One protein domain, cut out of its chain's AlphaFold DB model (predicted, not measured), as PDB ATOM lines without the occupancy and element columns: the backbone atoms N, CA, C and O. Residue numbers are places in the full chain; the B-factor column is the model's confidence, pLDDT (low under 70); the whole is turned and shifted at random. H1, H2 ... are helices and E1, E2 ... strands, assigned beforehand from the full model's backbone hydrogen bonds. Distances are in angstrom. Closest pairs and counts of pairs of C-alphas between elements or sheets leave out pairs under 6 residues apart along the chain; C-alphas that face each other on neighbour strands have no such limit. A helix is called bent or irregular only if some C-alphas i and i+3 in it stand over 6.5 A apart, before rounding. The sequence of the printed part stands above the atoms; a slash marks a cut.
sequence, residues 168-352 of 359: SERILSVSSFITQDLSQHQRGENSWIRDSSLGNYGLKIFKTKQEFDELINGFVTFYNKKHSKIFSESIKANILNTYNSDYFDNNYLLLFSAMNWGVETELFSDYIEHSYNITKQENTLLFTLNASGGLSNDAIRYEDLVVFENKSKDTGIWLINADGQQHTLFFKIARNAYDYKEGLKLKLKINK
ATOM      1  N   SER A 168     -10.567  39.871  -1.596       83.31
ATOM      2  CA  SER A 168     -10.197  40.041  -0.187       83.31
ATOM      3  C   SER A 168     -11.028  39.175   0.760       83.31
ATOM      4  O   SER A 168     -10.633  38.995   1.906       83.31
ATOM      5  N   GLU A 169     -12.154  38.629   0.295       86.19
ATOM      6  CA  GLU A 169     -13.007  37.727   1.071       86.19
ATOM      7  C   GLU A 169     -12.598  36.246   0.949       86.19
ATOM      8  O   GLU A 169     -13.201  35.381   1.587       86.19
ATOM      9  N   ARG A 170     -11.567  35.910   0.155       88.50
ATOM     10  CA  ARG A 170     -11.053  34.532   0.069       88.50
ATOM     11  C   ARG A 170     -10.450  34.091   1.400       88.50
ATOM     12  O   ARG A 170      -9.720  34.837   2.046       88.50
ATOM     13  N   ILE A 171     -10.636  32.816   1.745       90.56
ATOM     14  CA  ILE A 171     -10.046  32.248   2.968       90.56
ATOM     15  C   ILE A 171      -8.509  32.184   2.925       90.56
ATOM     16  O   ILE A 171      -7.863  32.153   3.969       90.56
ATOM     17  N   LEU A 172      -7.918  32.160   1.726       91.00
ATOM     18  CA  LEU A 172      -6.476  32.236   1.515       91.00
ATOM     19  C   LEU A 172      -6.153  33.316   0.485       91.00
ATOM     20  O   LEU A 172      -6.710  33.331  -0.615       91.00
ATOM     21  N   SER A 173      -5.189  34.163   0.830       90.25
ATOM     22  CA  SER A 173      -4.650  35.194  -0.053       90.25
ATOM     23  C   SER A 173      -3.423  34.688  -0.808       90.25
ATOM     24  O   SER A 173      -2.596  33.949  -0.263       90.25
ATOM     25  N   VAL A 174      -3.272  35.140  -2.054       93.81
ATOM     26  CA  VAL A 174      -2.042  34.937  -2.829       93.81
ATOM     27  C   VAL A 174      -0.900  35.658  -2.126       93.81
ATOM     28  O   VAL A 174      -0.994  36.849  -1.834       93.81
ATOM     29  N   SER A 175       0.168  34.923  -1.836       94.62
ATOM     30  CA  SER A 175       1.376  35.452  -1.195       94.62
ATOM     31  C   SER A 175       2.428  35.868  -2.222       94.62
ATOM     32  O   SER A 175       3.120  36.863  -2.030       94.62
ATOM     33  N   SER A 176       2.549  35.099  -3.301       96.25
ATOM     34  CA  SER A 176       3.445  35.372  -4.424       96.25
ATOM     35  C   SER A 176       2.931  34.670  -5.684       96.25
ATOM     36  O   SER A 176       2.012  33.839  -5.617       96.25
ATOM     37  N   PHE A 177       3.534  34.979  -6.827       94.31
ATOM     38  CA  PHE A 177       3.289  34.264  -8.074       94.31
ATOM     39  C   PHE A 177       4.561  34.130  -8.914       94.31
ATOM     40  O   PHE A 177       5.516  34.893  -8.762       94.31
ATOM     41  N   ILE A 178       4.540  33.165  -9.834       92.56
ATOM     42  CA  ILE A 178       5.486  33.051 -10.949       92.56
ATOM     43  C   ILE A 178       4.716  32.998 -12.272       92.56
ATOM     44  O   ILE A 178       3.667  32.355 -12.332       92.56
ATOM     45  N   THR A 179       5.232  33.620 -13.333       89.19
ATOM     46  CA  THR A 179       4.638  33.642 -14.691       89.19
ATOM     47  C   THR A 179       4.851  32.337 -15.471       89.19
ATOM     48  O   THR A 179       5.078  32.336 -16.678       89.19
ATOM     49  N   GLN A 180       4.870  31.202 -14.770       88.31
ATOM     50  CA  GLN A 180       5.091  29.878 -15.346       88.31
ATOM     51  C   GLN A 180       4.169  28.852 -14.684       88.31
ATOM     52  O   GLN A 180       3.934  28.895 -13.473       88.31
ATOM     53  N   ASP A 181       3.690  27.885 -15.462       89.38
ATOM     54  CA  ASP A 181       2.985  26.712 -14.949       89.38
ATOM     55  C   ASP A 181       4.015  25.672 -14.471       89.38
ATOM     56  O   ASP A 181       4.578  24.894 -15.250       89.38
ATOM     57  N   LEU A 182       4.268  25.653 -13.157       92.19
ATOM     58  CA  LEU A 182       5.211  24.726 -12.531       92.19
ATOM     59  C   LEU A 182       4.770  23.263 -12.656       92.19
ATOM     60  O   LEU A 182       5.593  22.359 -12.504       92.19
ATOM     61  N   SER A 183       3.499  22.997 -12.961       89.69
ATOM     62  CA  SER A 183       2.973  21.641 -13.077       89.69
ATOM     63  C   SER A 183       3.359  20.943 -14.391       89.69
ATOM     64  O   SER A 183       3.286  19.713 -14.475       89.69
ATOM     65  N   GLN A 184       3.834  21.680 -15.407       82.88
ATOM     66  CA  GLN A 184       4.136  21.119 -16.733       82.88
ATOM     67  C   GLN A 184       5.249  20.074 -16.746       82.88
ATOM     68  O   GLN A 184       5.233  19.190 -17.604       82.88
ATOM     69  N   HIS A 185       6.205  20.152 -15.820       82.50
ATOM     70  CA  HIS A 185       7.313  19.199 -15.780       82.50
ATOM     71  C   HIS A 185       6.939  17.861 -15.119       82.50
ATOM     72  O   HIS A 185       7.695  16.899 -15.226       82.50
ATOM     73  N   GLN A 186       5.772  17.770 -14.466       82.50
ATOM     74  CA  GLN A 186       5.306  16.571 -13.756       82.50
ATOM     75  C   GLN A 186       3.982  16.041 -14.331       82.50
ATOM     76  O   GLN A 186       3.041  15.798 -13.584       82.50
ATOM     77  N   ARG A 187       3.879  15.833 -15.650       63.19
ATOM     78  CA  ARG A 187       2.643  15.372 -16.332       63.19
ATOM     79  C   ARG A 187       2.257  13.887 -16.112       63.19
ATOM     80  O   ARG A 187       1.490  13.346 -16.899       63.19
ATOM     81  N   GLY A 188       2.763  13.226 -15.070       59.41
ATOM     82  CA  GLY A 188       2.396  11.844 -14.717       59.41
ATOM     83  C   GLY A 188       1.151  11.748 -13.825       59.41
ATOM     84  O   GLY A 188       0.802  12.710 -13.138       59.41
ATOM     85  N   GLU A 189       0.501  10.578 -13.811       50.38
ATOM     86  CA  GLU A 189      -0.569  10.263 -12.854       50.38
ATOM     87  C   GLU A 189      -0.027  10.413 -11.416       50.38
ATOM     88  O   GLU A 189       1.028   9.872 -11.091       50.38
ATOM     89  N   ASN A 190      -0.739  11.156 -10.560       56.72
ATOM     90  CA  ASN A 190      -0.516  11.317  -9.105       56.72
ATOM     91  C   ASN A 190       0.400  12.447  -8.589       56.72
ATOM     92  O   ASN A 190       0.562  12.565  -7.376       56.72
ATOM     93  N   SER A 191       0.970  13.323  -9.420       77.44
ATOM     94  CA  SER A 191       1.867  14.388  -8.914       77.44
ATOM     95  C   SER A 191       1.154  15.692  -8.510       77.44
ATOM     96  O   SER A 191       1.671  16.411  -7.653       77.44
ATOM     97  N   TRP A 192       0.002  15.994  -9.121       90.12
ATOM     98  CA  TRP A 192      -0.816  17.199  -8.929       90.12
ATOM     99  C   TRP A 192      -2.300  16.821  -8.899       90.12
ATOM    100  O   TRP A 192      -2.741  15.973  -9.673       90.12
ATOM    101  N   ILE A 193      -3.084  17.479  -8.046       90.12
ATOM    102  CA  ILE A 193      -4.540  17.306  -8.007       90.12
ATOM    103  C   ILE A 193      -5.142  18.128  -9.140       90.12
ATOM    104  O   ILE A 193      -4.991  19.350  -9.174       90.12
ATOM    105  N   ARG A 194      -5.820  17.452 -10.065       86.75
ATOM    106  CA  ARG A 194      -6.459  18.050 -11.240       86.75
ATOM    107  C   ARG A 194      -7.917  17.621 -11.316       86.75
ATOM    108  O   ARG A 194      -8.282  16.558 -10.822       86.75
ATOM    109  N   ASP A 195      -8.732  18.446 -11.952       77.12
ATOM    110  CA  ASP A 195     -10.104  18.096 -12.307       77.12
ATOM    111  C   ASP A 195     -10.086  17.416 -13.688       77.12
ATOM    112  O   ASP A 195      -9.449  17.906 -14.623       77.12
ATOM    113  N   SER A 196     -10.756  16.269 -13.823       68.50
ATOM    114  CA  SER A 196     -10.747  15.467 -15.056       68.50
ATOM    115  C   SER A 196     -11.412  16.168 -16.242       68.50
ATOM    116  O   SER A 196     -11.240  15.749 -17.384       68.50
ATOM    117  N   SER A 197     -12.190  17.222 -15.989       65.12
ATOM    118  CA  SER A 197     -12.952  17.923 -17.012       65.12
ATOM    119  C   SER A 197     -12.150  19.009 -17.738       65.12
ATOM    120  O   SER A 197     -12.552  19.378 -18.845       65.12
ATOM    121  N   LEU A 198     -11.059  19.514 -17.140       70.31
ATOM    122  CA  LEU A 198     -10.183  20.573 -17.666       70.31
ATOM    123  C   LEU A 198      -8.773  20.449 -17.041       70.31
ATOM    124  O   LEU A 198      -8.519  20.905 -15.927       70.31
ATOM    125  N   GLY A 199      -7.833  19.856 -17.785       71.00
ATOM    126  CA  GLY A 199      -6.472  19.541 -17.309       71.00
ATOM    127  C   GLY A 199      -5.509  20.729 -17.163       71.00
ATOM    128  O   GLY A 199      -4.378  20.544 -16.715       71.00
ATOM    129  N   ASN A 200      -5.950  21.937 -17.512       81.88
ATOM    130  CA  ASN A 200      -5.164  23.177 -17.515       81.88
ATOM    131  C   ASN A 200      -4.816  23.711 -16.119       81.88
ATOM    132  O   ASN A 200      -3.992  24.611 -15.984       81.88
ATOM    133  N   TYR A 201      -5.445  23.157 -15.089       87.12
ATOM    134  CA  TYR A 201      -5.333  23.599 -13.709       87.12
ATOM    135  C   TYR A 201      -4.761  22.478 -12.840       87.12
ATOM    136  O   TYR A 201      -4.991  21.295 -13.105       87.12
ATOM    137  N   GLY A 202      -4.024  22.835 -11.791       90.88
ATOM    138  CA  GLY A 202      -3.452  21.871 -10.859       90.88
ATOM    139  C   GLY A 202      -3.213  22.453  -9.473       90.88
ATOM    140  O   GLY A 202      -2.793  23.598  -9.332       90.88
ATOM    141  N   LEU A 203      -3.442  21.641  -8.443       94.25
ATOM    142  CA  LEU A 203      -3.124  21.963  -7.052       94.25
ATOM    143  C   LEU A 203      -2.048  21.035  -6.506       94.25
ATOM    144  O   LEU A 203      -2.055  19.831  -6.784       94.25
ATOM    145  N   LYS A 204      -1.165  21.577  -5.671       93.56
ATOM    146  CA  LYS A 204      -0.186  20.779  -4.932       93.56
ATOM    147  C   LYS A 204       0.196  21.449  -3.627       93.56
ATOM    148  O   LYS A 204       0.478  22.641  -3.607       93.56
ATOM    149  N   ILE A 205       0.223  20.675  -2.548       92.81
ATOM    150  CA  ILE A 205       0.691  21.129  -1.239       92.81
ATOM    151  C   ILE A 205       2.058  20.532  -0.935       92.81
ATOM    152  O   ILE A 205       2.292  19.349  -1.166       92.81
ATOM    153  N   PHE A 206       2.924  21.367  -0.382       93.00
ATOM    154  CA  PHE A 206       4.247  21.024   0.103       93.00
ATOM    155  C   PHE A 206       4.252  21.144   1.618       93.00
ATOM    156  O   PHE A 206       3.850  22.166   2.189       93.00
ATOM    157  N   LYS A 207       4.688  20.068   2.268       91.06
ATOM    158  CA  LYS A 207       4.795  19.961   3.718       91.06
ATOM    159  C   LYS A 207       6.197  20.254   4.212       91.06
ATOM    160  O   LYS A 207       6.357  20.555   5.394       91.06
ATOM    161  N   THR A 208       7.193  20.151   3.343       93.44
ATOM    162  CA  THR A 208       8.589  20.389   3.690       93.44
ATOM    163  C   THR A 208       9.290  21.219   2.625       93.44
ATOM    164  O   THR A 208       8.902  21.223   1.454       93.44
ATOM    165  N   LYS A 209      10.375  21.876   3.041       96.38
ATOM    166  CA  LYS A 209      11.278  22.580   2.132       96.38
ATOM    167  C   LYS A 209      11.855  21.644   1.071       96.38
ATOM    168  O   LYS A 209      11.924  22.023  -0.088       96.38
ATOM    169  N   GLN A 210      12.234  20.424   1.452       96.75
ATOM    170  CA  GLN A 210      12.836  19.465   0.528       96.75
ATOM    171  C   GLN A 210      11.900  19.138  -0.645       96.75
ATOM    172  O   GLN A 210      12.317  19.229  -1.796       96.75
ATOM    173  N   GLU A 211      10.628  18.829  -0.368       94.25
ATOM    174  CA  GLU A 211       9.639  18.547  -1.420       94.25
ATOM    175  C   GLU A 211       9.496  19.735  -2.392       94.25
ATOM    176  O   GLU A 211       9.311  19.550  -3.598       94.25
ATOM    177  N   PHE A 212       9.569  20.963  -1.869       96.56
ATOM    178  CA  PHE A 212       9.477  22.178  -2.673       96.56
ATOM    179  C   PHE A 212      10.750  22.439  -3.491       96.56
ATOM    180  O   PHE A 212      10.663  22.726  -4.685       96.56
ATOM    181  N   ASP A 213      11.931  22.282  -2.891       97.19
ATOM    182  CA  ASP A 213      13.221  22.400  -3.578       97.19
ATOM    183  C   ASP A 213      13.309  21.416  -4.756       97.19
ATOM    184  O   ASP A 213      13.766  21.781  -5.841       97.19
ATOM    185  N   GLU A 214      12.858  20.174  -4.563       95.00
ATOM    186  CA  GLU A 214      12.811  19.144  -5.606       95.00
ATOM    187  C   GLU A 214      11.917  19.566  -6.780       95.00
ATOM    188  O   GLU A 214      12.318  19.416  -7.938       95.00
ATOM    189  N   LEU A 215      10.748  20.164  -6.505       95.31
ATOM    190  CA  LEU A 215       9.880  20.725  -7.544       95.31
ATOM    191  C   LEU A 215      10.596  21.824  -8.337       95.31
ATOM    192  O   LEU A 215      10.589  21.799  -9.567       95.31
ATOM    193  N   ILE A 216      11.187  22.806  -7.650       96.62
ATOM    194  CA  ILE A 216      11.813  23.958  -8.310       96.62
ATOM    195  C   ILE A 216      13.028  23.515  -9.127       96.62
ATOM    196  O   ILE A 216      13.168  23.919 -10.279       96.62
ATOM    197  N   ASN A 217      13.875  22.640  -8.585       96.06
ATOM    198  CA  ASN A 217      15.020  22.101  -9.317       96.06
ATOM    199  C   ASN A 217      14.581  21.277 -10.538       96.06
ATOM    200  O   ASN A 217      15.128  21.463 -11.625       96.06
ATOM    201  N   GLY A 218      13.560  20.427 -10.387       94.31
ATOM    202  CA  GLY A 218      12.985  19.661 -11.495       94.31
ATOM    203  C   GLY A 218      12.415  20.560 -12.593       94.31
ATOM    204  O   GLY A 218      12.669  20.333 -13.781       94.31
ATOM    205  N   PHE A 219      11.710  21.625 -12.208       93.94
ATOM    206  CA  PHE A 219      11.203  22.623 -13.143       93.94
ATOM    207  C   PHE A 219      12.333  23.353 -13.879       93.94
ATOM    208  O   PHE A 219      12.263  23.480 -15.097       93.94
ATOM    209  N   VAL A 220      13.392  23.776 -13.182       95.06
ATOM    210  CA  VAL A 220      14.562  24.433 -13.794       95.06
ATOM    211  C   VAL A 220      15.211  23.534 -14.849       95.06
ATOM    212  O   VAL A 220      15.471  23.979 -15.967       95.06
ATOM    213  N   THR A 221      15.418  22.249 -14.547       94.50
ATOM    214  CA  THR A 221      15.952  21.286 -15.525       94.50
ATOM    215  C   THR A 221      15.032  21.140 -16.737       94.50
ATOM    216  O   THR A 221      15.501  21.137 -17.878       94.50
ATOM    217  N   PHE A 222      13.722  21.038 -16.508       92.06
ATOM    218  CA  PHE A 222      12.730  20.955 -17.578       92.06
ATOM    219  C   PHE A 222      12.708  22.211 -18.452       92.06
ATOM    220  O   PHE A 222      12.746  22.088 -19.675       92.06
ATOM    221  N   TYR A 223      12.686  23.398 -17.844       91.69
ATOM    222  CA  TYR A 223      12.709  24.681 -18.539       91.69
ATOM    223  C   TYR A 223      13.952  24.781 -19.427       91.69
ATOM    224  O   TYR A 223      13.826  25.040 -20.626       91.69
ATOM    225  N   ASN A 224      15.130  24.458 -18.875       93.31
ATOM    226  CA  ASN A 224      16.388  24.516 -19.615       93.31
ATOM    227  C   ASN A 224      16.355  23.644 -20.869       93.31
ATOM    228  O   ASN A 224      16.754  24.075 -21.951       93.31
ATOM    229  N   LYS A 225      15.829  22.424 -20.728       92.00
ATOM    230  CA  LYS A 225      15.681  21.478 -21.834       92.00
ATOM    231  C   LYS A 225      14.643  21.941 -22.857       92.00
ATOM    232  O   LYS A 225      14.896  21.863 -24.053       92.00
ATOM    233  N   LYS A 226      13.470  22.384 -22.400       88.00
ATOM    234  CA  LYS A 226      12.333  22.731 -23.262       88.00
ATOM    235  C   LYS A 226      12.594  23.986 -24.090       88.00
ATOM    236  O   LYS A 226      12.263  24.004 -25.270       88.00
ATOM    237  N   HIS A 227      13.186  25.010 -23.480       87.06
ATOM    238  CA  HIS A 227      13.403  26.309 -24.119       87.06
ATOM    239  C   HIS A 227      14.810  26.472 -24.696       87.06
ATOM    240  O   HIS A 227      15.072  27.462 -25.370       87.06
ATOM    241  N   SER A 228      15.718  25.517 -24.451       89.88
ATOM    242  CA  SER A 228      17.140  25.639 -24.810       89.88
ATOM    243  C   SER A 228      17.771  26.937 -24.271       89.88
ATOM    244  O   SER A 228      18.595  27.565 -24.934       89.88
ATOM    245  N   LYS A 229      17.360  27.356 -23.065       89.44
ATOM    246  CA  LYS A 229      17.788  28.588 -22.380       89.44
ATOM    247  C   LYS A 229      18.128  28.293 -20.927       89.44
ATOM    248  O   LYS A 229      17.478  27.465 -20.312       89.44
ATOM    249  N   ILE A 230      19.116  28.979 -20.363       92.81
ATOM    250  CA  ILE A 230      19.450  28.830 -18.940       92.81
ATOM    251  C   ILE A 230      18.423  29.603 -18.108       92.81
ATOM    252  O   ILE A 230      18.245  30.806 -18.297       92.81
ATOM    253  N   PHE A 231      17.760  28.915 -17.182       93.88
ATOM    254  CA  PHE A 231      16.893  29.526 -16.185       93.88
ATOM    255  C   PHE A 231      17.690  30.486 -15.301       93.88
ATOM    256  O   PHE A 231      18.804  30.183 -14.875       93.88
ATOM    257  N   SER A 232      17.110  31.642 -14.985       94.69
ATOM    258  CA  SER A 232      17.786  32.649 -14.172       94.69
ATOM    259  C   SER A 232      18.035  32.161 -12.738       94.69
ATOM    260  O   SER A 232      17.098  31.968 -11.957       94.69
ATOM    261  N   GLU A 233      19.309  32.033 -12.360       96.19
ATOM    262  CA  GLU A 233      19.708  31.665 -10.996       96.19
ATOM    263  C   GLU A 233      19.235  32.686  -9.952       96.19
ATOM    264  O   GLU A 233      18.897  32.303  -8.833       96.19
ATOM    265  N   SER A 234      19.126  33.973 -10.306       96.50
ATOM    266  CA  SER A 234      18.610  34.988  -9.379       96.50
ATOM    267  C   SER A 234      17.124  34.785  -9.073       96.50
ATOM    268  O   SER A 234      16.712  34.920  -7.923       96.50
ATOM    269  N   ILE A 235      16.327  34.389 -10.071       95.44
ATOM    270  CA  ILE A 235      14.908  34.057  -9.887       95.44
ATOM    271  C   ILE A 235      14.776  32.797  -9.038       95.44
ATOM    272  O   ILE A 235      14.008  32.781  -8.078       95.44
ATOM    273  N   LYS A 236      15.560  31.760  -9.351       97.19
ATOM    274  CA  LYS A 236      15.582  30.509  -8.584       97.19
ATOM    275  C   LYS A 236      15.908  30.777  -7.116       97.19
ATOM    276  O   LYS A 236      15.168  30.347  -6.236       97.19
ATOM    277  N   ALA A 237      16.986  31.516  -6.857       97.56
ATOM    278  CA  ALA A 237      17.398  31.883  -5.510       97.56
ATOM    279  C   ALA A 237      16.313  32.693  -4.788       97.56
ATOM    280  O   ALA A 237      16.041  32.428  -3.623       97.56
ATOM    281  N   ASN A 238      15.644  33.628  -5.472       97.38
ATOM    282  CA  ASN A 238      14.559  34.413  -4.883       97.38
ATOM    283  C   ASN A 238      13.378  33.530  -4.428       97.38
ATOM    284  O   ASN A 238      12.907  33.662  -3.297       97.38
ATOM    285  N   ILE A 239      12.953  32.575  -5.263       97.62
ATOM    286  CA  ILE A 239      11.884  31.619  -4.923       97.62
ATOM    287  C   ILE A 239      12.277  30.783  -3.696       97.62
ATOM    288  O   ILE A 239      11.522  30.702  -2.726       97.62
ATOM    289  N   LEU A 240      13.471  30.180  -3.719       97.44
ATOM    290  CA  LEU A 240      13.942  29.286  -2.655       97.44
ATOM    291  C   LEU A 240      14.230  30.021  -1.335       97.44
ATOM    292  O   LEU A 240      14.019  29.457  -0.264       97.44
ATOM    293  N   ASN A 241      14.670  31.280  -1.396       97.00
ATOM    294  CA  ASN A 241      14.885  32.112  -0.209       97.00
ATOM    295  C   ASN A 241      13.566  32.603   0.400       97.00
ATOM    296  O   ASN A 241      13.470  32.718   1.619       97.00
ATOM    297  N   THR A 242      12.551  32.870  -0.428       97.06
ATOM    298  CA  THR A 242      11.210  33.248   0.047       97.06
ATOM    299  C   THR A 242      10.561  32.102   0.830       97.06
ATOM    300  O   THR A 242       9.940  32.330   1.868       97.06
ATOM    301  N   TYR A 243      10.727  30.867   0.355       97.62
ATOM    302  CA  TYR A 243      10.165  29.654   0.957       97.62
ATOM    303  C   TYR A 243      11.267  28.781   1.576       97.62
ATOM    304  O   TYR A 243      11.477  27.632   1.187       97.62
ATOM    305  N   ASN A 244      11.993  29.363   2.532       96.88
ATOM    306  CA  ASN A 244      13.113  28.735   3.234       96.88
ATOM    307  C   ASN A 244      12.660  27.773   4.360       96.88
ATOM    308  O   ASN A 244      11.472  27.517   4.542       96.88
ATOM    309  N   SER A 245      13.607  27.221   5.127       96.25
ATOM    310  CA  SER A 245      13.299  26.299   6.233       96.25
ATOM    311  C   SER A 245      12.370  26.932   7.278       96.25
ATOM    312  O   SER A 245      11.331  26.353   7.583       96.25
ATOM    313  N   ASP A 246      12.677  28.155   7.720       96.50
ATOM    314  CA  ASP A 246      11.900  28.891   8.728       96.50
ATOM    315  C   ASP A 246      10.432  29.094   8.307       96.50
ATOM    316  O   ASP A 246       9.510  29.068   9.131       96.50
ATOM    317  N   TYR A 247      10.182  29.272   7.002       96.50
ATOM    318  CA  TYR A 247       8.825  29.303   6.463       96.50
ATOM    319  C   TYR A 247       8.093  27.981   6.734       96.50
ATOM    320  O   TYR A 247       6.963  27.993   7.237       96.50
ATOM    321  N   PHE A 248       8.722  26.848   6.407       95.38
ATOM    322  CA  PHE A 248       8.112  25.520   6.498       95.38
ATOM    323  C   PHE A 248       7.957  25.008   7.932       95.38
ATOM    324  O   PHE A 248       7.094  24.154   8.168       95.38
ATOM    325  N   ASP A 249       8.692  25.562   8.896       92.69
ATOM    326  CA  ASP A 249       8.511  25.260  10.322       92.69
ATOM    327  C   ASP A 249       7.092  25.593  10.793       92.69
ATOM    328  O   ASP A 249       6.484  24.858  11.571       92.69
ATOM    329  N   ASN A 250       6.515  26.666  10.252       92.56
ATOM    330  CA  ASN A 250       5.222  27.185  10.693       92.56
ATOM    331  C   ASN A 250       4.111  27.032   9.650       92.56
ATOM    332  O   ASN A 250       2.931  27.200   9.972       92.56
ATOM    333  N   ASN A 251       4.460  26.720   8.400       93.88
ATOM    334  CA  ASN A 251       3.522  26.769   7.283       93.88
ATOM    335  C   ASN A 251       3.634  25.557   6.363       93.88
ATOM    336  O   ASN A 251       4.692  24.953   6.202       93.88
ATOM    337  N   TYR A 252       2.521  25.253   5.709       93.25
ATOM    338  CA  TYR A 252       2.507  24.537   4.447       93.25
ATOM    339  C   TYR A 252       2.473  25.536   3.295       93.25
ATOM    340  O   TYR A 252       1.864  26.606   3.411       93.25
ATOM    341  N   LEU A 253       3.085  25.151   2.176       95.69
ATOM    342  CA  LEU A 253       3.010  25.902   0.931       95.69
ATOM    343  C   LEU A 253       2.038  25.210  -0.016       95.69
ATOM    344  O   LEU A 253       2.254  24.065  -0.406       95.69
ATOM    345  N   LEU A 254       0.976  25.903  -0.405       95.75
ATOM    346  CA  LEU A 254       0.047  25.429  -1.421       95.75
ATOM    347  C   LEU A 254       0.298  26.170  -2.730       95.75
ATOM    348  O   LEU A 254       0.393  27.394  -2.741       95.75
ATOM    349  N   LEU A 255       0.359  25.426  -3.829       96.50
ATOM    350  CA  LEU A 255       0.459  25.957  -5.180       96.50
ATOM    351  C   LEU A 255      -0.837  25.711  -5.941       96.50
ATOM    352  O   LEU A 255      -1.361  24.593  -5.937       96.50
ATOM    353  N   PHE A 256      -1.302  26.743  -6.640       94.88
ATOM    354  CA  PHE A 256      -2.312  26.637  -7.687       94.88
ATOM    355  C   PHE A 256      -1.678  27.029  -9.015       94.88
ATOM    356  O   PHE A 256      -1.283  28.176  -9.202       94.88
ATOM    357  N   SER A 257      -1.547  26.062  -9.913       91.94
ATOM    358  CA  SER A 257      -0.936  26.244 -11.220       91.94
ATOM    359  C   SER A 257      -1.998  26.224 -12.308       91.94
ATOM    360  O   SER A 257      -2.930  25.416 -12.254       91.94
ATOM    361  N   ALA A 258      -1.871  27.126 -13.272       87.62
ATOM    362  CA  ALA A 258      -2.831  27.335 -14.339       87.62
ATOM    363  C   ALA A 258      -2.096  27.680 -15.639       87.62
ATOM    364  O   ALA A 258      -1.233  28.557 -15.664       87.62
ATOM    365  N   MET A 259      -2.470  27.008 -16.724       82.38
ATOM    366  CA  MET A 259      -2.011  27.304 -18.080       82.38
ATOM    367  C   MET A 259      -3.198  27.494 -19.010       82.38
ATOM    368  O   MET A 259      -4.173  26.759 -18.905       82.38
ATOM    369  N   ASN A 260      -3.099  28.429 -19.951       74.62
ATOM    370  CA  ASN A 260      -4.157  28.693 -20.924       74.62
ATOM    371  C   ASN A 260      -5.533  28.856 -20.246       74.62
ATOM    372  O   ASN A 260      -6.507  28.168 -20.579       74.62
ATOM    373  N   TRP A 261      -5.575  29.683 -19.199       72.44
ATOM    374  CA  TRP A 261      -6.831  30.086 -18.586       72.44
ATOM    375  C   TRP A 261      -7.536  31.051 -19.545       72.44
ATOM    376  O   TRP A 261      -6.914  31.967 -20.071       72.44
ATOM    377  N   GLY A 262      -8.806  30.772 -19.854       60.81
ATOM    378  CA  GLY A 262      -9.561  31.530 -20.854       60.81
ATOM    379  C   GLY A 262      -9.852  32.966 -20.412       60.81
ATOM    380  O   GLY A 262      -9.786  33.280 -19.226       60.81
ATOM    381  N   VAL A 263     -10.257  33.811 -21.368       57.94
ATOM    382  CA  VAL A 263     -10.578  35.245 -21.176       57.94
ATOM    383  C   VAL A 263     -11.606  35.492 -20.058       57.94
ATOM    384  O   VAL A 263     -11.660  36.570 -19.482       57.94
ATOM    385  N   GLU A 264     -12.428  34.497 -19.726       60.16
ATOM    386  CA  GLU A 264     -13.465  34.610 -18.693       60.16
ATOM    387  C   GLU A 264     -13.011  34.183 -17.288       60.16
ATOM    388  O   GLU A 264     -13.742  34.408 -16.325       60.16
ATOM    389  N   THR A 265     -11.830  33.574 -17.158       69.88
ATOM    390  CA  THR A 265     -11.262  33.138 -15.875       69.88
ATOM    391  C   THR A 265      -9.978  33.895 -15.598       69.88
ATOM    392  O   THR A 265      -8.895  33.333 -15.674       69.88
ATOM    393  N   GLU A 266     -10.100  35.158 -15.220       77.94
ATOM    394  CA  GLU A 266      -8.995  36.011 -14.832       77.94
ATOM    395  C   GLU A 266      -8.372  35.645 -13.470       77.94
ATOM    396  O   GLU A 266      -8.903  35.986 -12.410       77.94
ATOM    397  N   LEU A 267      -7.201  34.992 -13.443       80.44
ATOM    398  CA  LEU A 267      -6.552  34.590 -12.177       80.44
ATOM    399  C   LEU A 267      -6.322  35.757 -11.208       80.44
ATOM    400  O   LEU A 267      -6.428  35.570  -9.994       80.44
ATOM    401  N   PHE A 268      -6.038  36.946 -11.741       82.75
ATOM    402  CA  PHE A 268      -5.772  38.159 -10.966       82.75
ATOM    403  C   PHE A 268      -6.926  39.162 -10.965       82.75
ATOM    404  O   PHE A 268      -6.717  40.313 -10.582       82.75
ATOM    405  N   SER A 269      -8.135  38.737 -11.349       83.94
ATOM    406  CA  SER A 269      -9.318  39.592 -11.263       83.94
ATOM    407  C   SER A 269      -9.520  40.141  -9.849       83.94
ATOM    408  O   SER A 269      -9.167  39.501  -8.854       83.94
ATOM    409  N   ASP A 270     -10.159  41.303  -9.755       85.56
ATOM    410  CA  ASP A 270     -10.572  41.889  -8.476       85.56
ATOM    411  C   ASP A 270     -11.744  41.137  -7.827       85.56
ATOM    412  O   ASP A 270     -11.994  41.301  -6.628       85.56
ATOM    413  N   TYR A 271     -12.418  40.273  -8.593       86.75
ATOM    414  CA  TYR A 271     -13.614  39.549  -8.170       86.75
ATOM    415  C   TYR A 271     -13.439  38.031  -8.263       86.75
ATOM    416  O   TYR A 271     -12.855  37.500  -9.210       86.75
ATOM    417  N   ILE A 272     -13.975  37.318  -7.273       86.38
ATOM    418  CA  ILE A 272     -13.905  35.858  -7.157       86.38
ATOM    419  C   ILE A 272     -14.606  35.174  -8.336       86.38
ATOM    420  O   ILE A 272     -14.090  34.187  -8.859       86.38
ATOM    421  N   GLU A 273     -15.759  35.694  -8.761       82.19
ATOM    422  CA  GLU A 273     -16.601  35.115  -9.809       82.19
ATOM    423  C   GLU A 273     -15.896  35.029 -11.163       82.19
ATOM    424  O   GLU A 273     -16.144  34.080 -11.905       82.19
ATOM    425  N   HIS A 274     -15.000  35.976 -11.447       79.06
ATOM    426  CA  HIS A 274     -14.184  36.031 -12.662       79.06
ATOM    427  C   HIS A 274     -12.846  35.304 -12.499       79.06
ATOM    428  O   HIS A 274     -11.978  35.434 -13.344       79.06
ATOM    429  N   SER A 275     -12.625  34.592 -11.395       84.62
ATOM    430  CA  SER A 275     -11.333  34.027 -11.025       84.62
ATOM    431  C   SER A 275     -11.543  32.650 -10.378       84.62
ATOM    432  O   SER A 275     -12.197  31.770 -10.940       84.62
ATOM    433  N   TYR A 276     -10.993  32.442  -9.182       88.75
ATOM    434  CA  TYR A 276     -11.229  31.271  -8.346       88.75
ATOM    435  C   TYR A 276     -11.695  31.658  -6.938       88.75
ATOM    436  O   TYR A 276     -11.404  32.745  -6.435       88.75
ATOM    437  N   ASN A 277     -12.381  30.736  -6.267       91.50
ATOM    438  CA  ASN A 277     -12.694  30.804  -4.844       91.50
ATOM    439  C   ASN A 277     -11.966  29.695  -4.083       91.50
ATOM    440  O   ASN A 277     -11.756  28.606  -4.617       91.50
ATOM    441  N   ILE A 278     -11.650  29.950  -2.817       92.50
ATOM    442  CA  ILE A 278     -11.106  28.960  -1.895       92.50
ATOM    443  C   ILE A 278     -12.024  28.926  -0.683       92.50
ATOM    444  O   ILE A 278     -12.203  29.931   0.001       92.50
ATOM    445  N   THR A 279     -12.594  27.758  -0.410       91.00
ATOM    446  CA  THR A 279     -13.454  27.534   0.756       91.00
ATOM    447  C   THR A 279     -12.926  26.368   1.579       91.00
ATOM    448  O   THR A 279     -12.249  25.482   1.053       91.00
ATOM    449  N   LYS A 280     -13.223  26.371   2.879       87.00
ATOM    450  CA  LYS A 280     -12.903  25.266   3.784       87.00
ATOM    451  C   LYS A 280     -14.172  24.471   4.076       87.00
ATOM    452  O   LYS A 280     -15.178  25.044   4.482       87.00
ATOM    453  N   GLN A 281     -14.102  23.161   3.876       85.38
ATOM    454  CA  GLN A 281     -15.129  22.194   4.262       85.38
ATOM    455  C   GLN A 281     -14.441  21.135   5.117       85.38
ATOM    456  O   GLN A 281     -13.656  20.345   4.594       85.38
ATOM    457  N   GLU A 282     -14.671  21.167   6.432       83.62
ATOM    458  CA  GLU A 282     -13.941  20.332   7.398       83.62
ATOM    459  C   GLU A 282     -12.415  20.509   7.237       83.62
ATOM    460  O   GLU A 282     -11.918  21.640   7.260       83.62
ATOM    461  N   ASN A 283     -11.665  19.423   7.022       84.56
ATOM    462  CA  ASN A 283     -10.230  19.448   6.716       84.56
ATOM    463  C   ASN A 283      -9.913  19.451   5.211       84.56
ATOM    464  O   ASN A 283      -8.810  19.085   4.805       84.56
ATOM    465  N   THR A 284     -10.852  19.890   4.370       88.38
ATOM    466  CA  THR A 284     -10.657  20.033   2.921       88.38
ATOM    467  C   THR A 284     -10.643  21.499   2.496       88.38
ATOM    468  O   THR A 284     -11.580  22.246   2.773       88.38
ATOM    469  N   LEU A 285      -9.610  21.900   1.755       91.94
ATOM    470  CA  LEU A 285      -9.605  23.139   0.980       91.94
ATOM    471  C   LEU A 285     -10.156  22.873  -0.420       91.94
ATOM    472  O   LEU A 285      -9.550  22.150  -1.214       91.94
ATOM    473  N   LEU A 286     -11.309  23.466  -0.714       92.31
ATOM    474  CA  LEU A 286     -11.979  23.378  -2.002       92.31
ATOM    475  C   LEU A 286     -11.683  24.630  -2.827       92.31
ATOM    476  O   LEU A 286     -12.190  25.714  -2.534       92.31
ATOM    477  N   PHE A 287     -10.906  24.447  -3.889       92.75
ATOM    478  CA  PHE A 287     -10.705  25.439  -4.934       92.75
ATOM    479  C   PHE A 287     -11.803  25.281  -5.970       92.75
ATOM    480  O   PHE A 287     -11.961  24.212  -6.557       92.75
ATOM    481  N   THR A 288     -12.556  26.350  -6.187       89.31
ATOM    482  CA  THR A 288     -13.616  26.396  -7.190       89.31
ATOM    483  C   THR A 288     -13.245  27.413  -8.252       89.31
ATOM    484  O   THR A 288     -13.066  28.582  -7.929       89.31
ATOM    485  N   LEU A 289     -13.137  26.976  -9.502       84.62
ATOM    486  CA  LEU A 289     -12.955  27.858 -10.653       84.62
ATOM    487  C   LEU A 289     -14.244  27.955 -11.439       84.62
ATOM    488  O   LEU A 289     -14.890  26.936 -11.684       84.62
ATOM    489  N   ASN A 290     -14.560  29.163 -11.876       74.38
ATOM    490  CA  ASN A 290     -15.611  29.395 -12.848       74.38
ATOM    491  C   ASN A 290     -14.921  29.558 -14.199       74.38
ATOM    492  O   ASN A 290     -14.200  30.531 -14.410       74.38
ATOM    493  N   ALA A 291     -15.081  28.573 -15.077       65.31
ATOM    494  CA  ALA A 291     -14.462  28.588 -16.397       65.31
ATOM    495  C   ALA A 291     -15.495  28.245 -17.460       65.31
ATOM    496  O   ALA A 291     -16.234  27.267 -17.306       65.31
ATOM    497  N   SER A 292     -15.531  29.006 -18.553       56.41
ATOM    498  CA  SER A 292     -16.273  28.576 -19.730       56.41
ATOM    499  C   SER A 292     -15.548  27.433 -20.417       56.41
ATOM    500  O   SER A 292     -14.324  27.382 -20.511       56.41
ATOM    501  N   GLY A 293     -16.326  26.459 -20.890       47.38
ATOM    502  CA  GLY A 293     -15.806  25.273 -21.572       47.38
ATOM    503  C   GLY A 293     -15.161  25.561 -22.932       47.38
ATOM    504  O   GLY A 293     -14.757  24.616 -23.607       47.38
ATOM    505  N   GLY A 294     -15.079  26.829 -23.345       43.78
ATOM    506  CA  GLY A 294     -14.278  27.241 -24.482       43.78
ATOM    507  C   GLY A 294     -12.809  27.104 -24.114       43.78
ATOM    508  O   GLY A 294     -12.247  27.976 -23.460       43.78
ATOM    509  N   LEU A 295     -12.187  26.002 -24.535       39.59
ATOM    510  CA  LEU A 295     -10.741  25.987 -24.700       39.59
ATOM    511  C   LEU A 295     -10.413  27.210 -25.556       39.59
ATOM    512  O   LEU A 295     -10.931  27.334 -26.667       39.59
ATOM    513  N   SER A 296      -9.615  28.132 -25.020       40.22
ATOM    514  CA  SER A 296      -8.963  29.113 -25.872       40.22
ATOM    515  C   SER A 296      -8.244  28.306 -26.960       40.22
ATOM    516  O   SER A 296      -7.413  27.439 -26.668       40.22
ATOM    517  N   ASN A 297      -8.653  28.537 -28.211       36.28
ATOM    518  CA  ASN A 297      -7.981  28.024 -29.403       36.28
ATOM    519  C   ASN A 297      -6.679  28.791 -29.667       36.28
ATOM    520  O   ASN A 297      -6.077  28.626 -30.731       36.28
ATOM    521  N   ASP A 298      -6.250  29.636 -28.729       37.34
ATOM    522  CA  ASP A 298      -5.052  30.421 -28.904       37.34
ATOM    523  C   ASP A 298      -3.861  29.473 -28.857       37.34
ATOM    524  O   ASP A 298      -3.733  28.591 -27.997       37.34
ATOM    525  N   ALA A 299      -3.016  29.602 -29.876       37.44
ATOM    526  CA  ALA A 299      -1.813  28.809 -30.006       37.44
ATOM    527  C   ALA A 299      -1.026  28.912 -28.697       37.44
ATOM    528  O   ALA A 299      -0.647  30.007 -28.294       37.44
ATOM    529  N   ILE A 300      -0.774  27.772 -28.046       47.00
ATOM    530  CA  ILE A 300       0.020  27.709 -26.820       47.00
ATOM    531  C   ILE A 300       1.410  28.265 -27.137       47.00
ATOM    532  O   ILE A 300       2.274  27.547 -27.648       47.00
ATOM    533  N   ARG A 301       1.650  29.542 -26.836       49.56
ATOM    534  CA  ARG A 301       3.000  30.084 -26.798       49.56
ATOM    535  C   ARG A 301       3.515  29.845 -25.396       49.56
ATOM    536  O   ARG A 301       3.051  30.422 -24.420       49.56
ATOM    537  N   TYR A 302       4.452  28.911 -25.286       52.56
ATOM    538  CA  TYR A 302       5.208  28.739 -24.059       52.56
ATOM    539  C   TYR A 302       6.150  29.927 -23.938       52.56
ATOM    540  O   TYR A 302       7.259  29.886 -24.471       52.56
ATOM    541  N   GLU A 303       5.678  30.991 -23.297       62.31
ATOM    542  CA  GLU A 303       6.529  32.116 -22.940       62.31
ATOM    543  C   GLU A 303       7.737  31.591 -22.164       62.31
ATOM    544  O   GLU A 303       7.608  30.874 -21.172       62.31
ATOM    545  N   ASP A 304       8.927  31.920 -22.654       71.00
ATOM    546  CA  ASP A 304      10.182  31.632 -21.974       71.00
ATOM    547  C   ASP A 304      10.543  32.737 -20.969       71.00
ATOM    548  O   ASP A 304      11.563  32.639 -20.289       71.00
ATOM    549  N   LEU A 305       9.713  33.773 -20.824       80.25
ATOM    550  CA  LEU A 305       9.887  34.787 -19.799       80.25
ATOM    551  C   LEU A 305       9.423  34.259 -18.438       80.25
ATOM    552  O   LEU A 305       8.266  33.887 -18.235       80.25
ATOM    553  N   VAL A 306      10.339  34.286 -17.476       87.69
ATOM    554  CA  VAL A 306      10.059  33.916 -16.093       87.69
ATOM    555  C   VAL A 306      10.162  35.158 -15.227       87.69
ATOM    556  O   VAL A 306      11.204  35.806 -15.191       87.69
ATOM    557  N   VAL A 307       9.096  35.459 -14.496       88.75
ATOM    558  CA  VAL A 307       9.056  36.490 -13.461       88.75
ATOM    559  C   VAL A 307       8.502  35.855 -12.198       88.75
ATOM    560  O   VAL A 307       7.519  35.123 -12.261       88.75
ATOM    561  N   PHE A 308       9.137  36.129 -11.060       92.56
ATOM    562  CA  PHE A 308       8.646  35.765  -9.733       92.56
ATOM    563  C   PHE A 308       8.519  37.028  -8.888       92.56
ATOM    564  O   PHE A 308       9.495  37.767  -8.739       92.56
ATOM    565  N   GLU A 309       7.339  37.261  -8.318       92.50
ATOM    566  CA  GLU A 309       7.087  38.415  -7.461       92.50
ATOM    567  C   GLU A 309       6.411  38.013  -6.151       92.50
ATOM    568  O   GLU A 309       5.402  37.310  -6.135       92.50
ATOM    569  N   ASN A 310       6.913  38.567  -5.046       92.56
ATOM    570  CA  ASN A 310       6.308  38.480  -3.715       92.56
ATOM    571  C   ASN A 310       5.134  39.461  -3.576       92.56
ATOM    572  O   ASN A 310       5.136  40.354  -2.728       92.56
ATOM    573  N   LYS A 311       4.161  39.332  -4.479       89.56
ATOM    574  CA  LYS A 311       2.950  40.151  -4.555       89.56
ATOM    575  C   LYS A 311       1.729  39.262  -4.758       89.56
ATOM    576  O   LYS A 311       1.823  38.146  -5.261       89.56
ATOM    577  N   SER A 312       0.560  39.787  -4.410       83.19
ATOM    578  CA  SER A 312      -0.719  39.089  -4.576       83.19
ATOM    579  C   SER A 312      -1.326  39.222  -5.977       83.19
ATOM    580  O   SER A 312      -2.296  38.526  -6.280       83.19
ATOM    581  N   LYS A 313      -0.783  40.111  -6.821       81.06
ATOM    582  CA  LYS A 313      -1.276  40.398  -8.171       81.06
ATOM    583  C   LYS A 313      -0.144  40.674  -9.147       81.06
ATOM    584  O   LYS A 313       0.795  41.390  -8.801       81.06
ATOM    585  N   ASP A 314      -0.315  40.178 -10.365       76.69
ATOM    586  CA  ASP A 314       0.438  40.594 -11.542       76.69
ATOM    587  C   ASP A 314      -0.255  41.820 -12.158       76.69
ATOM    588  O   ASP A 314      -1.401  41.737 -12.595       76.69
ATOM    589  N   THR A 315       0.401  42.984 -12.157       66.75
ATOM    590  CA  THR A 315      -0.178  44.229 -12.700       66.75
ATOM    591  C   THR A 315      -0.094  44.315 -14.224       66.75
ATOM    592  O   THR A 315      -0.350  45.378 -14.786       66.75
ATOM    593  N   GLY A 316       0.314  43.242 -14.909       56.22
ATOM    594  CA  GLY A 316       0.244  43.149 -16.365       56.22
ATOM    595  C   GLY A 316       1.219  44.049 -17.118       56.22
ATOM    596  O   GLY A 316       1.148  44.129 -18.342       56.22
ATOM    597  N   ILE A 317       2.182  44.669 -16.425       51.72
ATOM    598  CA  ILE A 317       3.238  45.486 -17.053       51.72
ATOM    599  C   ILE A 317       4.059  44.641 -18.054       51.72
ATOM    600  O   ILE A 317       4.660  45.181 -18.978       51.72
ATOM    601  N   TRP A 318       4.013  43.311 -17.927       50.19
ATOM    602  CA  TRP A 318       4.734  42.352 -18.766       50.19
ATOM    603  C   TRP A 318       3.855  41.617 -19.800       50.19
ATOM    604  O   TRP A 318       4.393  40.867 -20.607       50.19
ATOM    605  N   LEU A 319       2.530  41.835 -19.809       47.97
ATOM    606  CA  LEU A 319       1.539  40.973 -20.487       47.97
ATOM    607  C   LEU A 319       0.885  41.580 -21.744       47.97
ATOM    608  O   LEU A 319      -0.064  41.007 -22.270       47.97
ATOM    609  N   ILE A 320       1.366  42.714 -22.263       42.03
ATOM    610  CA  ILE A 320       0.639  43.466 -23.310       42.03
ATOM    611  C   ILE A 320       0.470  42.687 -24.640       42.03
ATOM    612  O   ILE A 320      -0.363  43.083 -25.444       42.03
ATOM    613  N   ASN A 321       1.169  41.566 -24.890       41.38
ATOM    614  CA  ASN A 321       1.169  40.927 -26.222       41.38
ATOM    615  C   ASN A 321       1.141  39.382 -26.277       41.38
ATOM    616  O   ASN A 321       1.516  38.835 -27.317       41.38
ATOM    617  N   ALA A 322       0.767  38.650 -25.222       40.88
ATOM    618  CA  ALA A 322       0.960  37.196 -25.227       40.88
ATOM    619  C   ALA A 322      -0.323  36.357 -25.091       40.88
ATOM    620  O   ALA A 322      -0.915  36.210 -24.022       40.88
ATOM    621  N   ASP A 323      -0.691  35.747 -26.217       46.03
ATOM    622  CA  ASP A 323      -1.578  34.593 -26.320       46.03
ATOM    623  C   ASP A 323      -0.898  33.369 -25.664       46.03
ATOM    624  O   ASP A 323       0.029  32.791 -26.240       46.03
ATOM    625  N   GLY A 324      -1.308  32.985 -24.446       55.34
ATOM    626  CA  GLY A 324      -0.784  31.787 -23.758       55.34
ATOM    627  C   GLY A 324      -0.495  31.903 -22.254       55.34
ATOM    628  O   GLY A 324       0.485  31.321 -21.784       55.34
ATOM    629  N   GLN A 325      -1.343  32.601 -21.490       72.06
ATOM    630  CA  GLN A 325      -1.100  32.933 -20.079       72.06
ATOM    631  C   GLN A 325      -0.835  31.700 -19.195       72.06
ATOM    632  O   GLN A 325      -1.594  30.723 -19.187       72.06
ATOM    633  N   GLN A 326       0.254  31.756 -18.425       82.69
ATOM    634  CA  GLN A 326       0.677  30.712 -17.492       82.69
ATOM    635  C   GLN A 326       1.101  31.329 -16.169       82.69
ATOM    636  O   GLN A 326       1.977  32.187 -16.134       82.69
ATOM    637  N   HIS A 327       0.542  30.827 -15.071       88.94
ATOM    638  CA  HIS A 327       0.931  31.266 -13.737       88.94
ATOM    639  C   HIS A 327       0.893  30.116 -12.742       88.94
ATOM    640  O   HIS A 327       0.078  29.198 -12.833       88.94
ATOM    641  N   THR A 328       1.750  30.210 -11.730       93.62
ATOM    642  CA  THR A 328       1.582  29.462 -10.485       93.62
ATOM    643  C   THR A 328       1.473  30.445  -9.336       93.62
ATOM    644  O   THR A 328       2.353  31.280  -9.139       93.62
ATOM    645  N   LEU A 329       0.373  30.348  -8.594       95.50
ATOM    646  CA  LEU A 329       0.065  31.163  -7.427       95.50
ATOM    647  C   LEU A 329       0.444  30.402  -6.159       95.50
ATOM    648  O   LEU A 329       0.183  29.201  -6.049       95.50
ATOM    649  N   PHE A 330       1.026  31.111  -5.199       97.62
ATOM    650  CA  PHE A 330       1.541  30.546  -3.959       97.62
ATOM    651  C   PHE A 330       0.686  31.023  -2.785       97.62
ATOM    652  O   PHE A 330       0.484  32.227  -2.601       97.62
ATOM    653  N   PHE A 331       0.219  30.090  -1.957       96.06
ATOM    654  CA  PHE A 331      -0.609  30.365  -0.783       96.06
ATOM    655  C   PHE A 331       0.065  29.845   0.478       96.06
ATOM    656  O   PHE A 331       0.534  28.705   0.537       96.06
ATOM    657  N   LYS A 332       0.058  30.683   1.514       94.44
ATOM    658  CA  LYS A 332       0.523  30.332   2.852       94.44
ATOM    659  C   LYS A 332      -0.600  29.688   3.652       94.44
ATOM    660  O   LYS A 332      -1.671  30.273   3.795       94.44
ATOM    661  N   ILE A 333      -0.329  28.520   4.226       92.56
ATOM    662  CA  ILE A 333      -1.255  27.825   5.118       92.56
ATOM    663  C   ILE A 333      -0.565  27.619   6.459       92.56
ATOM    664  O   ILE A 333       0.384  26.846   6.551       92.56
ATOM    665  N   ALA A 334      -1.042  28.283   7.508       89.75
ATOM    666  CA  ALA A 334      -0.489  28.091   8.843       89.75
ATOM    667  C   ALA A 334      -0.776  26.665   9.343       89.75
ATOM    668  O   ALA A 334      -1.908  26.180   9.246       89.75
ATOM    669  N   ARG A 335       0.237  25.985   9.893       85.88
ATOM    670  CA  ARG A 335       0.105  24.592  10.366       85.88
ATOM    671  C   ARG A 335      -0.943  24.429  11.466       85.88
ATOM    672  O   ARG A 335      -1.568  23.382  11.549       85.88
ATOM    673  N   ASN A 336      -1.155  25.462  12.278       81.94
ATOM    674  CA  ASN A 336      -2.137  25.476  13.363       81.94
ATOM    675  C   ASN A 336      -3.593  25.670  12.894       81.94
ATOM    676  O   ASN A 336      -4.506  25.529  13.700       81.94
ATOM    677  N   ALA A 337      -3.832  25.998  11.619       75.88
ATOM    678  CA  ALA A 337      -5.174  26.280  11.105       75.88
ATOM    679  C   ALA A 337      -5.968  25.018  10.696       75.88
ATOM    680  O   ALA A 337      -7.155  25.117  10.355       75.88
ATOM    681  N   TYR A 338      -5.332  23.842  10.699       70.81
ATOM    682  CA  TYR A 338      -5.908  22.572  10.241       70.81
ATOM    683  C   TYR A 338      -5.486  21.430  11.162       70.81
ATOM    684  O   TYR A 338      -4.347  21.408  11.628       70.81
ATOM    685  N   ASP A 339      -6.393  20.483  11.422       62.19
ATOM    686  CA  ASP A 339      -6.064  19.344  12.281       62.19
ATOM    687  C   ASP A 339      -5.084  18.421  11.549       62.19
ATOM    688  O   ASP A 339      -5.375  17.843  10.498       62.19
ATOM    689  N   TYR A 340      -3.891  18.292  12.122       54.62
ATOM    690  CA  TYR A 340      -2.827  17.449  11.603       54.62
ATOM    691  C   TYR A 340      -3.226  15.966  11.548       54.62
ATOM    692  O   TYR A 340      -2.745  15.249  10.672       54.62
ATOM    693  N   LYS A 341      -4.107  15.504  12.450       56.19
ATOM    694  CA  LYS A 341      -4.471  14.083  12.573       56.19
ATOM    695  C   LYS A 341      -5.343  13.577  11.428       56.19
ATOM    696  O   LYS A 341      -5.188  12.430  11.023       56.19
ATOM    697  N   GLU A 342      -6.230  14.412  10.896       62.28
ATOM    698  CA  GLU A 342      -7.099  14.031   9.771       62.28
ATOM    699  C   GLU A 342      -6.440  14.274   8.405       62.28
ATOM    700  O   GLU A 342      -6.850  13.686   7.402       62.28
ATOM    701  N   GLY A 343      -5.390  15.102   8.377       72.88
ATOM    702  CA  GLY A 343      -4.652  15.473   7.177       72.88
ATOM    703  C   GLY A 343      -5.416  16.470   6.301       72.88
ATOM    704  O   GLY A 343      -6.545  16.228   5.882       72.88
ATOM    705  N   LEU A 344      -4.775  17.594   5.968       82.38
ATOM    706  CA  LEU A 344      -5.335  18.572   5.036       82.38
ATOM    707  C   LEU A 344      -5.528  17.941   3.647       82.38
ATOM    708  O   LEU A 344      -4.562  17.521   3.006       82.38
ATOM    709  N   LYS A 345      -6.774  17.919   3.178       87.69
ATOM    710  CA  LYS A 345      -7.159  17.483   1.832       87.69
ATOM    711  C   LYS A 345      -7.315  18.698   0.924       87.69
ATOM    712  O   LYS A 345      -7.736  19.768   1.360       87.69
ATOM    713  N   LEU A 346      -7.012  18.528  -0.357       90.00
ATOM    714  CA  LEU A 346      -7.281  19.539  -1.375       90.00
ATOM    715  C   LEU A 346      -8.267  18.974  -2.387       90.00
ATOM    716  O   LEU A 346      -8.183  17.803  -2.759       90.00
ATOM    717  N   LYS A 347      -9.164  19.822  -2.870       91.62
ATOM    718  CA  LYS A 347     -10.065  19.492  -3.967       91.62
ATOM    719  C   LYS A 347     -10.073  20.637  -4.961       91.62
ATOM    720  O   LYS A 347     -10.224  21.792  -4.577       91.62
ATOM    721  N   LEU A 348      -9.937  20.295  -6.234       90.06
ATOM    722  CA  LEU A 348     -10.161  21.207  -7.340       90.06
ATOM    723  C   LEU A 348     -11.525  20.881  -7.940       90.06
ATOM    724  O   LEU A 348     -11.802  19.719  -8.231       90.06
ATOM    725  N   LYS A 349     -12.377  21.889  -8.078       87.50
ATOM    726  CA  LYS A 349     -13.658  21.790  -8.764       87.50
ATOM    727  C   LYS A 349     -13.708  22.864  -9.828       87.50
ATOM    728  O   LYS A 349     -13.540  24.045  -9.524       87.50
ATOM    729  N   ILE A 350     -13.994  22.462 -11.055       81.44
ATOM    730  CA  ILE A 350     -14.231  23.420 -12.125       81.44
ATOM    731  C   ILE A 350     -15.731  23.481 -12.379       81.44
ATOM    732  O   ILE A 350     -16.344  22.551 -12.903       81.44
ATOM    733  N   ASN A 351     -16.340  24.585 -11.953       74.94
ATOM    734  CA  ASN A 351     -17.694  24.919 -12.342       74.94
ATOM    735  C   ASN A 351     -17.634  25.397 -13.791       74.94
ATOM    736  O   ASN A 351     -17.298  26.548 -14.076       74.94
ATOM    737  N   LYS A 352     -17.955  24.484 -14.708       62.97
ATOM    738  CA  LYS A 352     -18.222  24.845 -16.093       62.97
ATOM    739  C   LYS A 352     -19.527  25.627 -16.134       62.97
ATOM    740  O   LYS A 352     -20.591  25.044 -16.311       62.97
TER     741      LYS A 352
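This is residues 168 to 352 of the 359 residues of an uncharacterized protein of Mycoplasma agassizii (UniProt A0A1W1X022). The core is a strongly twisted antiparallel sheet of four strands, E1, E6, E3 and E2; a smaller, strongly twisted sheet of E4, E5 and E7 stands partly face to face with it and comes nearest along E2 and E7, while H2 and H3 lie side by side beyond its other face. The long stretch from residue 292 to 325 wraps round one end of the large sheet and pairs briefly with E1. The printed part has 185 residues, with four named helices and seven named strands in the order E1 H1 E2 H2 H3 H4 E3 E4 E5 E6 E7. The class is mixed, helices and strands, with under half of the residues, 91 of 185, in named elements; the small sheet runs E4, E5, E7 and is mixed. The whole is compact, with a radius of gyration of the C-alphas of 15.9 A, and spans 45 by 38 by 33 A.

Begin with E1, residues 174 to 178, an edge strand of the large sheet. Beside it find E6, residues 326 to 334, antiparallel, with N 175 and O 330 at 2.8 A. Next comes E3, residues 251 to 259, antiparallel to E6, with N 252 and O 333 at 2.8 A. The other edge strand is E2, residues 201 to 206, antiparallel to E3, with N 204 and O 255 at 3.0 A. After E1, look for H1, residues 182 to 186, which only grazes this sheet with residues 182 to 184. H1 is irregular, but only just: C-alphas 182 and 185 are 6.7 A apart. H2, residues 209 to 227, touches H1 with residues 215 to 222 alone; the closest C-alphas are those of His 185 and Phe 219, 5.8 A apart. H2 only grazes the sheet, with residues 209 to 215. H3, residues 233 to 242, is close to H2 but not clearly touching, at a shallow tilt of 23 degrees, opposite ways; the closest C-alphas are those of Asp 213 and Leu 240, 7.0 A apart. H3 only grazes the sheet, and is only just on it, with 5 pairs of C-alphas within 10 A. H4, residues 245 to 250, is on the sheet with 12 such pairs; H3 and H4 meet only through their link. In H2 and H3 every O i to N i+4 pair is within hydrogen-bond range; H4 has 1 of 2, and H1 0 of 1, with 1 of 2 O i to N i+3 pairs. Farther along, E4, residues 276 to 281, and E5, residues 284 to 291, form a hairpin, with N 277 and O 288 at 2.8 A. E7, residues 345 to 352, is parallel to E5, with N 287 and O 347 at 2.8 A. Between the sheets, the closest C-alphas of E2 and E7 are those of Leu 203 and Leu 348, 7.1 A apart.

Find C-alpha 174 at (-2.042, 34.937, -2.829), where E1 begins. H2 starts at C-alpha 209, (11.278, 22.580, 2.132), and runs 26.6 A to residue 227; H3 spans 14.0 A. E3 is 26.0 A long and E6 26.5 A. In the small sheet E4 measures 16.0 A, E5 21.5 A and E7 22.3 A, ending at C-alpha 352, (-18.222, 24.845, -16.093).

The two C-alphas farthest apart are those of Asn 321 and Lys 341, at 47.5 A. The printed part has no cut. Three links are long: H1 to E2, E3 to E4, and E5 to E6 with 34 residues. Mean pLDDT of the printed part is 81.7; look for values under 70 at, among others, residues 291 to 303 and 315 to 324.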